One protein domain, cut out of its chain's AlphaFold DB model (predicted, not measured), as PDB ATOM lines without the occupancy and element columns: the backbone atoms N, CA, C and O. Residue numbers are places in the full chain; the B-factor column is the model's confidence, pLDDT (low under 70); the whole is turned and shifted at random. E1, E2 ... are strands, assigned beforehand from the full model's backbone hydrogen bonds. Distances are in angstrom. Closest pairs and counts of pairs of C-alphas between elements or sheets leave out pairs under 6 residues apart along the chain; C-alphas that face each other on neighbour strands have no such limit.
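This is residues 551 to 603 and 641 to 667 of the 669 residues of the protein "Hypothetical protein" of Rotaria sp. Silwood1 (UniProt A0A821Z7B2). A twisted sheet of four antiparallel strands, E1 to E4, and a long two-strand hairpin, E5 and E6, make up a flat model, the hairpin set off from the sheet. The first printed residues, 551 to 552, pair antiparallel with residues 647 to 648 of E5, and residues 553 to 558 lead from there to E1. The 80 printed residues hold six named strands, E1 to E6 in chain order, and no named helix; the class is all strand, with 32 residues in named strands, under half. The printed part is only just compact, close to loose, with a radius of gyration of the C-alphas of 13.5 A and spans of 47 by 30 by 16 A.

E1, residues 559 to 561, E2, residues 569 to 573, E3, residues 580 to 585, and E4, residues 589 to 592, form a meander, each strand the antiparallel neighbour of the one before. From edge to edge the strands' lines turn by 65 degrees. Within hydrogen-bond range are N 559 and O 571 at 2.8 A between E1 and E2, N 570 and O 584 at 2.8 A between E2 and E3, and N 591 and O 583 at 3.0 A between E3 and E4. E5, residues 642 to 649, and E6, residues 656 to 661, form an antiparallel hairpin at 160 degrees, with N 661 and O 642 2.7 A apart. E5 and E6 are apart from the four strands of the sheet.

E1 begins at C-alpha 559, (132.235, 121.817, 133.064). E2 measures 13.4 A, E3 13.9 A, E5 20.9 A and E6 16.5 A from first to last C-alpha. E6 ends at C-alpha 661, (147.057, 121.295, 151.109).

The C-alphas of Ser 566 and Asp 665, the two farthest apart, are 47.3 A apart. Residues 604 to 640 are not printed, and C-alphas 603 and 641 are 8.1 A apart across this cut. Of the links printed whole, none is long. No printed residue has a pLDDT under 70.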
ATOM      1  N   LYS A 551     144.015 128.859 134.102       96.25
ATOM      2  CA  LYS A 551     143.188 129.888 134.735       96.25
ATOM      3  C   LYS A 551     142.535 129.307 135.978       96.25
ATOM      4  O   LYS A 551     142.152 128.140 135.975       96.25
ATOM      5  N   ILE A 552     142.400 130.126 137.014       96.75
ATOM      6  CA  ILE A 552     141.641 129.762 138.213       96.75
ATOM      7  C   ILE A 552     140.160 129.666 137.831       96.75
ATOM      8  O   ILE A 552     139.650 130.528 137.113       96.75
ATOM      9  N   VAL A 553     139.489 128.612 138.288       97.06
ATOM     10  CA  VAL A 553     138.049 128.379 138.088       97.06
ATOM     11  C   VAL A 553     137.410 127.899 139.392       97.06
ATOM     12  O   VAL A 553     138.111 127.428 140.289       97.06
ATOM     13  N   SER A 554     136.084 128.012 139.508       96.62
ATOM     14  CA  SER A 554     135.370 127.434 140.652       96.62
ATOM     15  C   SER A 554     135.267 125.914 140.487       96.62
ATOM     16  O   SER A 554     134.791 125.476 139.442       96.62
ATOM     17  N   PRO A 555     135.642 125.091 141.483       94.94
ATOM     18  CA  PRO A 555     135.496 123.634 141.396       94.94
ATOM     19  C   PRO A 555     134.029 123.189 141.269       94.94
ATOM     20  O   PRO A 555     133.748 122.174 140.642       94.94
ATOM     21  N   THR A 556     133.086 123.971 141.802       94.94
ATOM     22  CA  THR A 556     131.647 123.662 141.774       94.94
ATOM     23  C   THR A 556     130.948 124.070 140.475       94.94
ATOM     24  O   THR A 556     129.756 123.813 140.316       94.94
ATOM     25  N   GLU A 557     131.650 124.728 139.546       95.12
ATOM     26  CA  GLU A 557     131.119 124.986 138.206       95.12
ATOM     27  C   GLU A 557     130.917 123.653 137.470       95.12
ATOM     28  O   GLU A 557     131.719 122.728 137.589       95.12
ATOM     29  N   THR A 558     129.835 123.543 136.695       93.75
ATOM     30  CA  THR A 558     129.645 122.398 135.799       93.75
ATOM     31  C   THR A 558     130.421 122.628 134.508       93.75
ATOM     32  O   THR A 558     130.087 123.503 133.708       93.75
ATOM     33  N   PHE A 559     131.442 121.812 134.283       94.62
ATOM     34  CA  PHE A 559     132.235 121.817 133.064       94.62
ATOM     35  C   PHE A 559     131.724 120.765 132.085       94.62
ATOM     36  O   PHE A 559     131.272 119.696 132.484       94.62
ATOM     37  N   VAL A 560     131.841 121.058 130.792       93.12
ATOM     38  CA  VAL A 560     131.543 120.104 129.719       93.12
ATOM     39  C   VAL A 560     132.862 119.611 129.143       93.12
ATOM     40  O   VAL A 560     133.656 120.419 128.655       93.12
ATOM     41  N   LEU A 561     133.088 118.307 129.228       91.25
ATOM     42  CA  LEU A 561     134.209 117.597 128.629       91.25
ATOM     43  C   LEU A 561     133.808 117.053 127.263       91.25
ATOM     44  O   LEU A 561     132.651 116.680 127.048       91.25
ATOM     45  N   PHE A 562     134.788 116.959 126.364       89.12
ATOM     46  CA  PHE A 562     134.617 116.395 125.021       89.12
ATOM     47  C   PHE A 562     133.426 117.016 124.267       89.12
ATOM     48  O   PHE A 562     132.609 116.292 123.694       89.12
ATOM     49  N   ARG A 563     133.310 118.355 124.294       82.56
ATOM     50  CA  ARG A 563     132.164 119.103 123.737       82.56
ATOM     51  C   ARG A 563     131.826 118.736 122.294       82.56
ATOM     52  O   ARG A 563     130.651 118.693 121.953       82.56
ATOM     53  N   ASP A 564     132.842 118.451 121.483       79.31
ATOM     54  CA  ASP A 564     132.683 118.128 120.060       79.31
ATOM     55  C   ASP A 564     132.238 116.675 119.808       79.31
ATOM     56  O   ASP A 564     132.019 116.273 118.665       79.31
ATOM     57  N   SER A 565     132.104 115.859 120.856       78.81
ATOM     58  CA  SER A 565     131.576 114.499 120.743       78.81
ATOM     59  C   SER A 565     130.046 114.498 120.729       78.81
ATOM     60  O   SER A 565     129.393 115.341 121.338       78.81
ATOM     61  N   SER A 566     129.443 113.481 120.110       81.94
ATOM     62  CA  SER A 566     127.986 113.285 120.133       81.94
ATOM     63  C   SER A 566     127.420 112.981 121.532       81.94
ATOM     64  O   SER A 566     126.216 112.786 121.667       81.94
ATOM     65  N   ASN A 567     128.279 112.853 122.551       82.62
ATOM     66  CA  ASN A 567     127.938 112.440 123.908       82.62
ATOM     67  C   ASN A 567     128.799 113.205 124.934       82.62
ATOM     68  O   ASN A 567     129.712 112.609 125.516       82.62
ATOM     69  N   PRO A 568     128.535 114.505 125.156       87.00
ATOM     70  CA  PRO A 568     129.301 115.304 126.103       87.00
ATOM     71  C   PRO A 568     129.192 114.746 127.526       87.00
ATOM     72  O   PRO A 568     128.167 114.183 127.931       87.00
ATOM     73  N   ILE A 569     130.266 114.929 128.291       92.81
ATOM     74  CA  ILE A 569     130.332 114.540 129.700       92.81
ATOM     75  C   ILE A 569     130.327 115.807 130.545       92.81
ATOM     76  O   ILE A 569     131.109 116.720 130.298       92.81
ATOM     77  N   TYR A 570     129.465 115.861 131.550       93.19
ATOM     78  CA  TYR A 570     129.404 116.962 132.498       93.19
ATOM     79  C   TYR A 570     130.153 116.571 133.763       93.19
ATOM     80  O   TYR A 570     129.956 115.471 134.276       93.19
ATOM     81  N   VAL A 571     131.010 117.463 134.253       94.38
ATOM     82  CA  VAL A 571     131.817 117.233 135.450       94.38
ATOM     83  C   VAL A 571     131.772 118.437 136.384       94.38
ATOM     84  O   VAL A 571     131.841 119.579 135.933       94.38
ATOM     85  N   SER A 572     131.687 118.188 137.685       94.75
ATOM     86  CA  SER A 572     131.966 119.179 138.728       94.75
ATOM     87  C   SER A 572     132.743 118.530 139.865       94.75
ATOM     88  O   SER A 572     132.800 117.302 139.978       94.75
ATOM     89  N   PHE A 573     133.344 119.363 140.706       95.62
ATOM     90  CA  PHE A 573     134.269 118.934 141.742       95.62
ATOM     91  C   PHE A 573     133.823 119.394 143.128       95.62
ATOM     92  O   PHE A 573     133.099 120.382 143.288       95.62
ATOM     93  N   ASP A 574     134.272 118.669 144.145       94.88
ATOM     94  CA  ASP A 574     134.069 119.039 145.536       94.88
ATOM     95  C   ASP A 574     134.885 120.289 145.886       94.88
ATOM     96  O   ASP A 574     136.079 120.392 145.586       94.88
ATOM     97  N   LYS A 575     134.243 121.253 146.551       94.38
ATOM     98  CA  LYS A 575     134.865 122.541 146.895       94.38
ATOM     99  C   LYS A 575     135.998 122.429 147.918       94.38
ATOM    100  O   LYS A 575     136.832 123.327 147.980       94.38
ATOM    101  N   ASN A 576     135.993 121.380 148.737       93.12
ATOM    102  CA  ASN A 576     136.931 121.180 149.832       93.12
ATOM    103  C   ASN A 576     137.989 120.135 149.489       93.12
ATOM    104  O   ASN A 576     139.102 120.266 149.971       93.12
ATOM    105  N   LEU A 577     137.667 119.115 148.696       92.62
ATOM    106  CA  LEU A 577     138.565 117.989 148.417       92.62
ATOM    107  C   LEU A 577     139.140 118.013 146.997       92.62
ATOM    108  O   LEU A 577     140.178 117.407 146.745       92.62
ATOM    109  N   GLY A 578     138.484 118.701 146.055       92.88
ATOM    110  CA  GLY A 578     138.859 118.672 144.637       92.88
ATOM    111  C   GLY A 578     138.605 117.327 143.946       92.88
ATOM    112  O   GLY A 578     139.013 117.153 142.799       92.88
ATOM    113  N   SER A 579     137.937 116.394 144.627       94.50
ATOM    114  CA  SER A 579     137.414 115.143 144.075       94.50
ATOM    115  C   SER A 579     136.309 115.422 143.058       94.50
ATOM    116  O   SER A 579     135.700 116.492 143.052       94.50
ATOM    117  N   ILE A 580     136.029 114.458 142.187       95.31
ATOM    118  CA  ILE A 580     134.925 114.559 141.235       95.31
ATOM    119  C   ILE A 580     133.628 114.277 141.999       95.31
ATOM    120  O   ILE A 580     133.398 113.148 142.431       95.31
ATOM    121  N   SER A 581     132.796 115.307 142.169       94.62
ATOM    122  CA  SER A 581     131.517 115.231 142.893       94.62
ATOM    123  C   SER A 581     130.335 114.930 141.977       94.62
ATOM    124  O   SER A 581     129.306 114.438 142.427       94.62
ATOM    125  N   ASN A 582     130.479 115.205 140.682       93.56
ATOM    126  CA  ASN A 582     129.487 114.880 139.671       93.56
ATOM    127  C   ASN A 582     130.205 114.493 138.384       93.56
ATOM    128  O   ASN A 582     131.086 115.220 137.923       93.56
ATOM    129  N   LEU A 583     129.807 113.375 137.788       93.69
ATOM    130  CA  LEU A 583     130.231 112.969 136.456       93.69
ATOM    131  C   LEU A 583     129.024 112.339 135.783       93.69
ATOM    132  O   LEU A 583     128.557 111.277 136.209       93.69
ATOM    133  N   THR A 584     128.510 112.993 134.746       92.06
ATOM    134  CA  THR A 584     127.315 112.522 134.050       92.06
ATOM    135  C   THR A 584     127.477 112.559 132.548       92.06
ATOM    136  O   THR A 584     128.221 113.363 131.991       92.06
ATOM    137  N   ARG A 585     126.749 111.677 131.868       90.56
ATOM    138  CA  ARG A 585     126.624 111.688 130.412       90.56
ATOM    139  C   ARG A 585     125.165 111.788 130.025       90.56
ATOM    140  O   ARG A 585     124.346 110.968 130.454       90.56
ATOM    141  N   ASN A 586     124.868 112.779 129.187       78.75
ATOM    142  CA  ASN A 586     123.526 113.079 128.682       78.75
ATOM    143  C   ASN A 586     122.461 113.188 129.794       78.75
ATOM    144  O   ASN A 586     121.316 112.819 129.550       78.75
ATOM    145  N   GLU A 587     122.855 113.582 131.017       72.00
ATOM    146  CA  GLU A 587     121.997 113.653 132.221       72.00
ATOM    147  C   GLU A 587     121.250 112.348 132.575       72.00
ATOM    148  O   GLU A 587     120.308 112.352 133.359       72.00
ATOM    149  N   LYS A 588     121.651 111.214 131.985       80.00
ATOM    150  CA  LYS A 588     120.993 109.905 132.155       80.00
ATOM    151  C   LYS A 588     121.872 108.888 132.858       80.00
ATOM    152  O   LYS A 588     121.365 107.976 133.501       80.00
ATOM    153  N   ILE A 589     123.183 108.999 132.674       88.12
ATOM    154  CA  ILE A 589     124.159 108.110 133.296       88.12
ATOM    155  C   ILE A 589     124.924 108.940 134.308       88.12
ATOM    156  O   ILE A 589     125.576 109.907 133.921       88.12
ATOM    157  N   HIS A 590     124.826 108.546 135.572       90.38
ATOM    158  CA  HIS A 590     125.514 109.158 136.699       90.38
ATOM    159  C   HIS A 590     126.555 108.163 137.202       90.38
ATOM    160  O   HIS A 590     126.201 107.056 137.601       90.38
ATOM    161  N   TRP A 591     127.834 108.531 137.130       92.19
ATOM    162  CA  TRP A 591     128.921 107.683 137.632       92.19
ATOM    163  C   TRP A 591     129.284 107.978 139.085       92.19
ATOM    164  O   TRP A 591     129.877 107.134 139.746       92.19
ATOM    165  N   THR A 592     128.957 109.173 139.562       92.25
ATOM    166  CA  THR A 592     129.264 109.659 140.908       92.25
ATOM    167  C   THR A 592     128.267 110.738 141.286       92.25
ATOM    168  O   THR A 592     127.732 111.431 140.416       92.25
ATOM    169  N   ASP A 593     128.068 110.887 142.587       82.00
ATOM    170  CA  ASP A 593     127.329 111.975 143.211       82.00
ATOM    171  C   ASP A 593     128.087 112.482 144.450       82.00
ATOM    172  O   ASP A 593     129.210 112.049 144.732       82.00
ATOM    173  N   GLU A 594     127.478 113.401 145.202       76.44
ATOM    174  CA  GLU A 594     128.077 113.982 146.408       76.44
ATOM    175  C   GLU A 594     128.384 112.944 147.503       76.44
ATOM    176  O   GLU A 594     129.275 113.180 148.318       76.44
ATOM    177  N   ASN A 595     127.702 111.792 147.511       82.69
ATOM    178  CA  ASN A 595     127.877 110.725 148.500       82.69
ATOM    179  C   ASN A 595     128.854 109.631 148.041       82.69
ATOM    180  O   ASN A 595     129.238 108.783 148.845       82.69
ATOM    181  N   SER A 596     129.227 109.600 146.760       87.44
ATOM    182  CA  SER A 596     130.065 108.555 146.156       87.44
ATOM    183  C   SER A 596     131.095 109.145 145.194       87.44
ATOM    184  O   SER A 596     131.155 108.755 144.032       87.44
ATOM    185  N   GLN A 597     131.886 110.095 145.698       91.19
ATOM    186  CA  GLN A 597     132.872 110.866 144.933       91.19
ATOM    187  C   GLN A 597     133.981 109.997 144.317       91.19
ATOM    188  O   GLN A 597     134.428 109.013 144.913       91.19
ATOM    189  N   LEU A 598     134.490 110.407 143.151       93.44
ATOM    190  CA  LEU A 598     135.618 109.757 142.472       93.44
ATOM    191  C   LEU A 598     136.914 110.562 142.611       93.44
ATOM    192  O   LEU A 598     136.902 111.789 142.721       93.44
ATOM    193  N   ALA A 599     138.048 109.860 142.534       91.31
ATOM    194  CA  ALA A 599     139.392 110.445 142.562       91.31
ATOM    195  C   ALA A 599     139.682 111.317 143.803       91.31
ATOM    196  O   ALA A 599     140.437 112.288 143.733       91.31
ATOM    197  N   THR A 600     139.097 110.973 144.954       90.25
ATOM    198  CA  THR A 600     139.451 111.590 146.236       90.25
ATOM    199  C   THR A 600     140.858 111.170 146.638       90.25
ATOM    200  O   THR A 600     141.136 109.984 146.816       90.25
ATOM    201  N   TYR A 601     141.744 112.148 146.809       90.38
ATOM    202  CA  TYR A 601     143.062 111.910 147.379       90.38
ATOM    203  C   TYR A 601     142.937 111.715 148.884       90.38
ATOM    204  O   TYR A 601     142.325 112.528 149.573       90.38
ATOM    205  N   VAL A 602     143.539 110.648 149.390       90.38
ATOM    206  CA  VAL A 602     143.619 110.338 150.816       90.38
ATOM    207  C   VAL A 602     145.054 109.973 151.150       90.38
ATOM    208  O   VAL A 602     145.790 109.472 150.299       90.38
ATOM    209  N   TYR A 603     145.449 110.201 152.392       88.94
ATOM    210  CA  TYR A 603     146.680 109.643 152.930       88.94
ATOM    211  C   TYR A 603     146.405 109.106 154.330       88.94
ATOM    212  O   TYR A 603     145.504 109.575 155.028       88.94
ATOM    213  N   PRO A 641     142.967 115.805 152.334       92.56
ATOM    214  CA  PRO A 641     143.578 117.069 151.977       92.56
ATOM    215  C   PRO A 641     142.504 118.145 151.816       92.56
ATOM    216  O   PRO A 641     141.326 117.856 151.617       92.56
ATOM    217  N   THR A 642     142.929 119.404 151.840       93.75
ATOM    218  CA  THR A 642     142.046 120.543 151.561       93.75
ATOM    219  C   THR A 642     142.421 121.209 150.243       93.75
ATOM    220  O   THR A 642     143.590 121.462 149.957       93.75
ATOM    221  N   LEU A 643     141.433 121.504 149.409       95.19
ATOM    222  CA  LEU A 643     141.603 122.170 148.132       95.19
ATOM    223  C   LEU A 643     141.953 123.639 148.374       95.19
ATOM    224  O   LEU A 643     141.155 124.415 148.894       95.19
ATOM    225  N   LYS A 644     143.158 124.030 147.964       94.75
ATOM    226  CA  LYS A 644     143.648 125.407 148.071       94.75
ATOM    227  C   LYS A 644     143.314 126.229 146.834       94.75
ATOM    228  O   LYS A 644     143.009 127.416 146.930       94.75
ATOM    229  N   SER A 645     143.446 125.639 145.650       95.31
ATOM    230  CA  SER A 645     143.171 126.317 144.381       95.31
ATOM    231  C   SER A 645     142.848 125.301 143.296       95.31
ATOM    232  O   SER A 645     143.425 124.215 143.279       95.31
ATOM    233  N   PHE A 646     141.961 125.669 142.376       96.81
ATOM    234  CA  PHE A 646     141.544 124.813 141.273       96.81
ATOM    235  C   PHE A 646     141.706 125.551 139.951       96.81
ATOM    236  O   PHE A 646     141.328 126.719 139.815       96.81
ATOM    237  N   TYR A 647     142.311 124.875 138.985       96.69
ATOM    238  CA  TYR A 647     142.691 125.467 137.718       96.69
ATOM    239  C   TYR A 647     142.178 124.637 136.551       96.69
ATOM    240  O   TYR A 647     142.124 123.411 136.617       96.69
ATOM    241  N   ARG A 648     141.883 125.315 135.442       96.00
ATOM    242  CA  ARG A 648     141.570 124.698 134.150       96.00
ATOM    243  C   ARG A 648     142.561 125.178 133.101       96.00
ATOM    244  O   ARG A 648     142.876 126.371 133.051       96.00
ATOM    245  N   SER A 649     143.057 124.262 132.277       95.56
ATOM    246  CA  SER A 649     143.971 124.610 131.190       95.56
ATOM    247  C   SER A 649     143.264 125.480 130.147       95.56
ATOM    248  O   SER A 649     142.096 125.274 129.812       95.56
ATOM    249  N   ARG A 650     143.982 126.485 129.644       94.12
ATOM    250  CA  ARG A 650     143.558 127.357 128.538       94.12
ATOM    251  C   ARG A 650     143.722 126.670 127.184       94.12
ATOM    252  O   ARG A 650     143.001 127.010 126.255       94.12
ATOM    253  N   ASN A 651     144.651 125.718 127.094       92.44
ATOM    254  CA  ASN A 651     145.022 125.046 125.847       92.44
ATOM    255  C   ASN A 651     144.240 123.744 125.635       92.44
ATOM    256  O   ASN A 651     144.057 123.315 124.502       92.44
ATOM    257  N   ASN A 652     143.787 123.104 126.717       91.25
ATOM    258  CA  ASN A 652     142.946 121.915 126.654       91.25
ATOM    259  C   ASN A 652     141.878 121.987 127.739       91.25
ATOM    260  O   ASN A 652     142.151 121.839 128.927       91.25
ATOM    261  N   GLU A 653     140.637 122.179 127.316       89.00
ATOM    262  CA  GLU A 653     139.524 122.407 128.223       89.00
ATOM    263  C   GLU A 653     139.166 121.179 129.090       89.00
ATOM    264  O   GLU A 653     138.407 121.315 130.050       89.00
ATOM    265  N   ASN A 654     139.713 120.000 128.770       93.19
ATOM    266  CA  ASN A 654     139.516 118.754 129.514       93.19
ATOM    267  C   ASN A 654     140.580 118.526 130.602       93.19
ATOM    268  O   ASN A 654     140.545 117.507 131.287       93.19
ATOM    269  N   VAL A 655     141.544 119.442 130.753       93.56
ATOM    270  CA  VAL A 655     142.638 119.323 131.724       93.56
ATOM    271  C   VAL A 655     142.404 120.261 132.903       93.56
ATOM    272  O   VAL A 655     142.275 121.479 132.740       93.56
ATOM    273  N   PHE A 656     142.417 119.677 134.099       94.69
ATOM    274  CA  PHE A 656     142.247 120.363 135.375       94.69
ATOM    275  C   PHE A 656     143.460 120.121 136.266       94.69
ATOM    276  O   PHE A 656     144.147 119.111 136.135       94.69
ATOM    277  N   LEU A 657     143.719 121.056 137.174       94.12
ATOM    278  CA  LEU A 657     144.772 120.943 138.173       94.12
ATOM    279  C   LEU A 657     144.223 121.380 139.532       94.12
ATOM    280  O   LEU A 657     143.734 122.502 139.675       94.12
ATOM    281  N   ALA A 658     144.337 120.504 140.527       93.50
ATOM    282  CA  ALA A 658     144.008 120.793 141.916       93.50
ATOM    283  C   ALA A 658     145.295 121.015 142.714       93.50
ATOM    284  O   ALA A 658     146.169 120.151 142.756       93.50
ATOM    285  N   LEU A 659     145.410 122.172 143.367       93.12
ATOM    286  CA  LEU A 659     146.423 122.394 144.390       93.12
ATOM    287  C   LEU A 659     145.824 122.014 145.739       93.12
ATOM    288  O   LEU A 659     144.939 122.706 146.242       93.12
ATOM    289  N   LEU A 660     146.326 120.928 146.310       92.25
ATOM    290  CA  LEU A 660     145.886 120.393 147.590       92.25
ATOM    291  C   LEU A 660     146.854 120.805 148.704       92.25
ATOM    292  O   LEU A 660     148.065 120.870 148.496       92.25
ATOM    293  N   ASN A 661     146.311 121.095 149.880       91.81
ATOM    294  CA  ASN A 661     147.057 121.295 151.109       91.81
ATOM    295  C   ASN A 661     146.940 120.034 151.969       91.81
ATOM    296  O   ASN A 661     145.835 119.553 152.226       91.81
ATOM    297  N   ILE A 662     148.088 119.515 152.390       87.38
ATOM    298  CA  ILE A 662     148.199 118.349 153.266       87.38
ATOM    299  C   ILE A 662     148.318 118.870 154.699       87.38
ATOM    300  O   ILE A 662     149.002 119.864 154.945       87.38
ATOM    301  N   ASP A 663     147.617 118.227 155.624       84.06
ATOM    302  CA  ASP A 663     147.678 118.562 157.044       84.06
ATOM    303  C   ASP A 663     149.103 118.357 157.581       84.06
ATOM    304  O   ASP A 663     149.718 117.309 157.368       84.06
ATOM    305  N   THR A 664     149.632 119.368 158.265       79.56
ATOM    306  CA  THR A 664     150.994 119.345 158.802       79.56
ATOM    307  C   THR A 664     151.171 118.291 159.880       79.56
ATOM    308  O   THR A 664     152.256 117.725 159.976       79.56
ATOM    309  N   ASP A 665     150.121 117.975 160.639       76.00
ATOM    310  CA  ASP A 665     150.185 116.977 161.713       76.00
ATOM    311  C   ASP A 665     150.381 115.555 161.169       76.00
ATOM    312  O   ASP A 665     150.794 114.656 161.893       76.00
ATOM    313  N   ALA A 666     150.123 115.344 159.880       75.62
ATOM    314  CA  ALA A 666     150.396 114.074 159.227       75.62
ATOM    315  C   ALA A 666     151.809 113.943 158.659       75.62
ATOM    316  O   ALA A 666     152.233 112.844 158.312       75.62
ATOM    317  N   ILE A 667     152.502 115.071 158.494       70.62
ATOM    318  CA  ILE A 667     153.842 115.137 157.903       70.62
ATOM    319  C   ILE A 667     154.900 115.337 159.000       70.62
ATOM    320  O   ILE A 667     156.030 114.872 158.864       70.62
TER     321      ILE A 667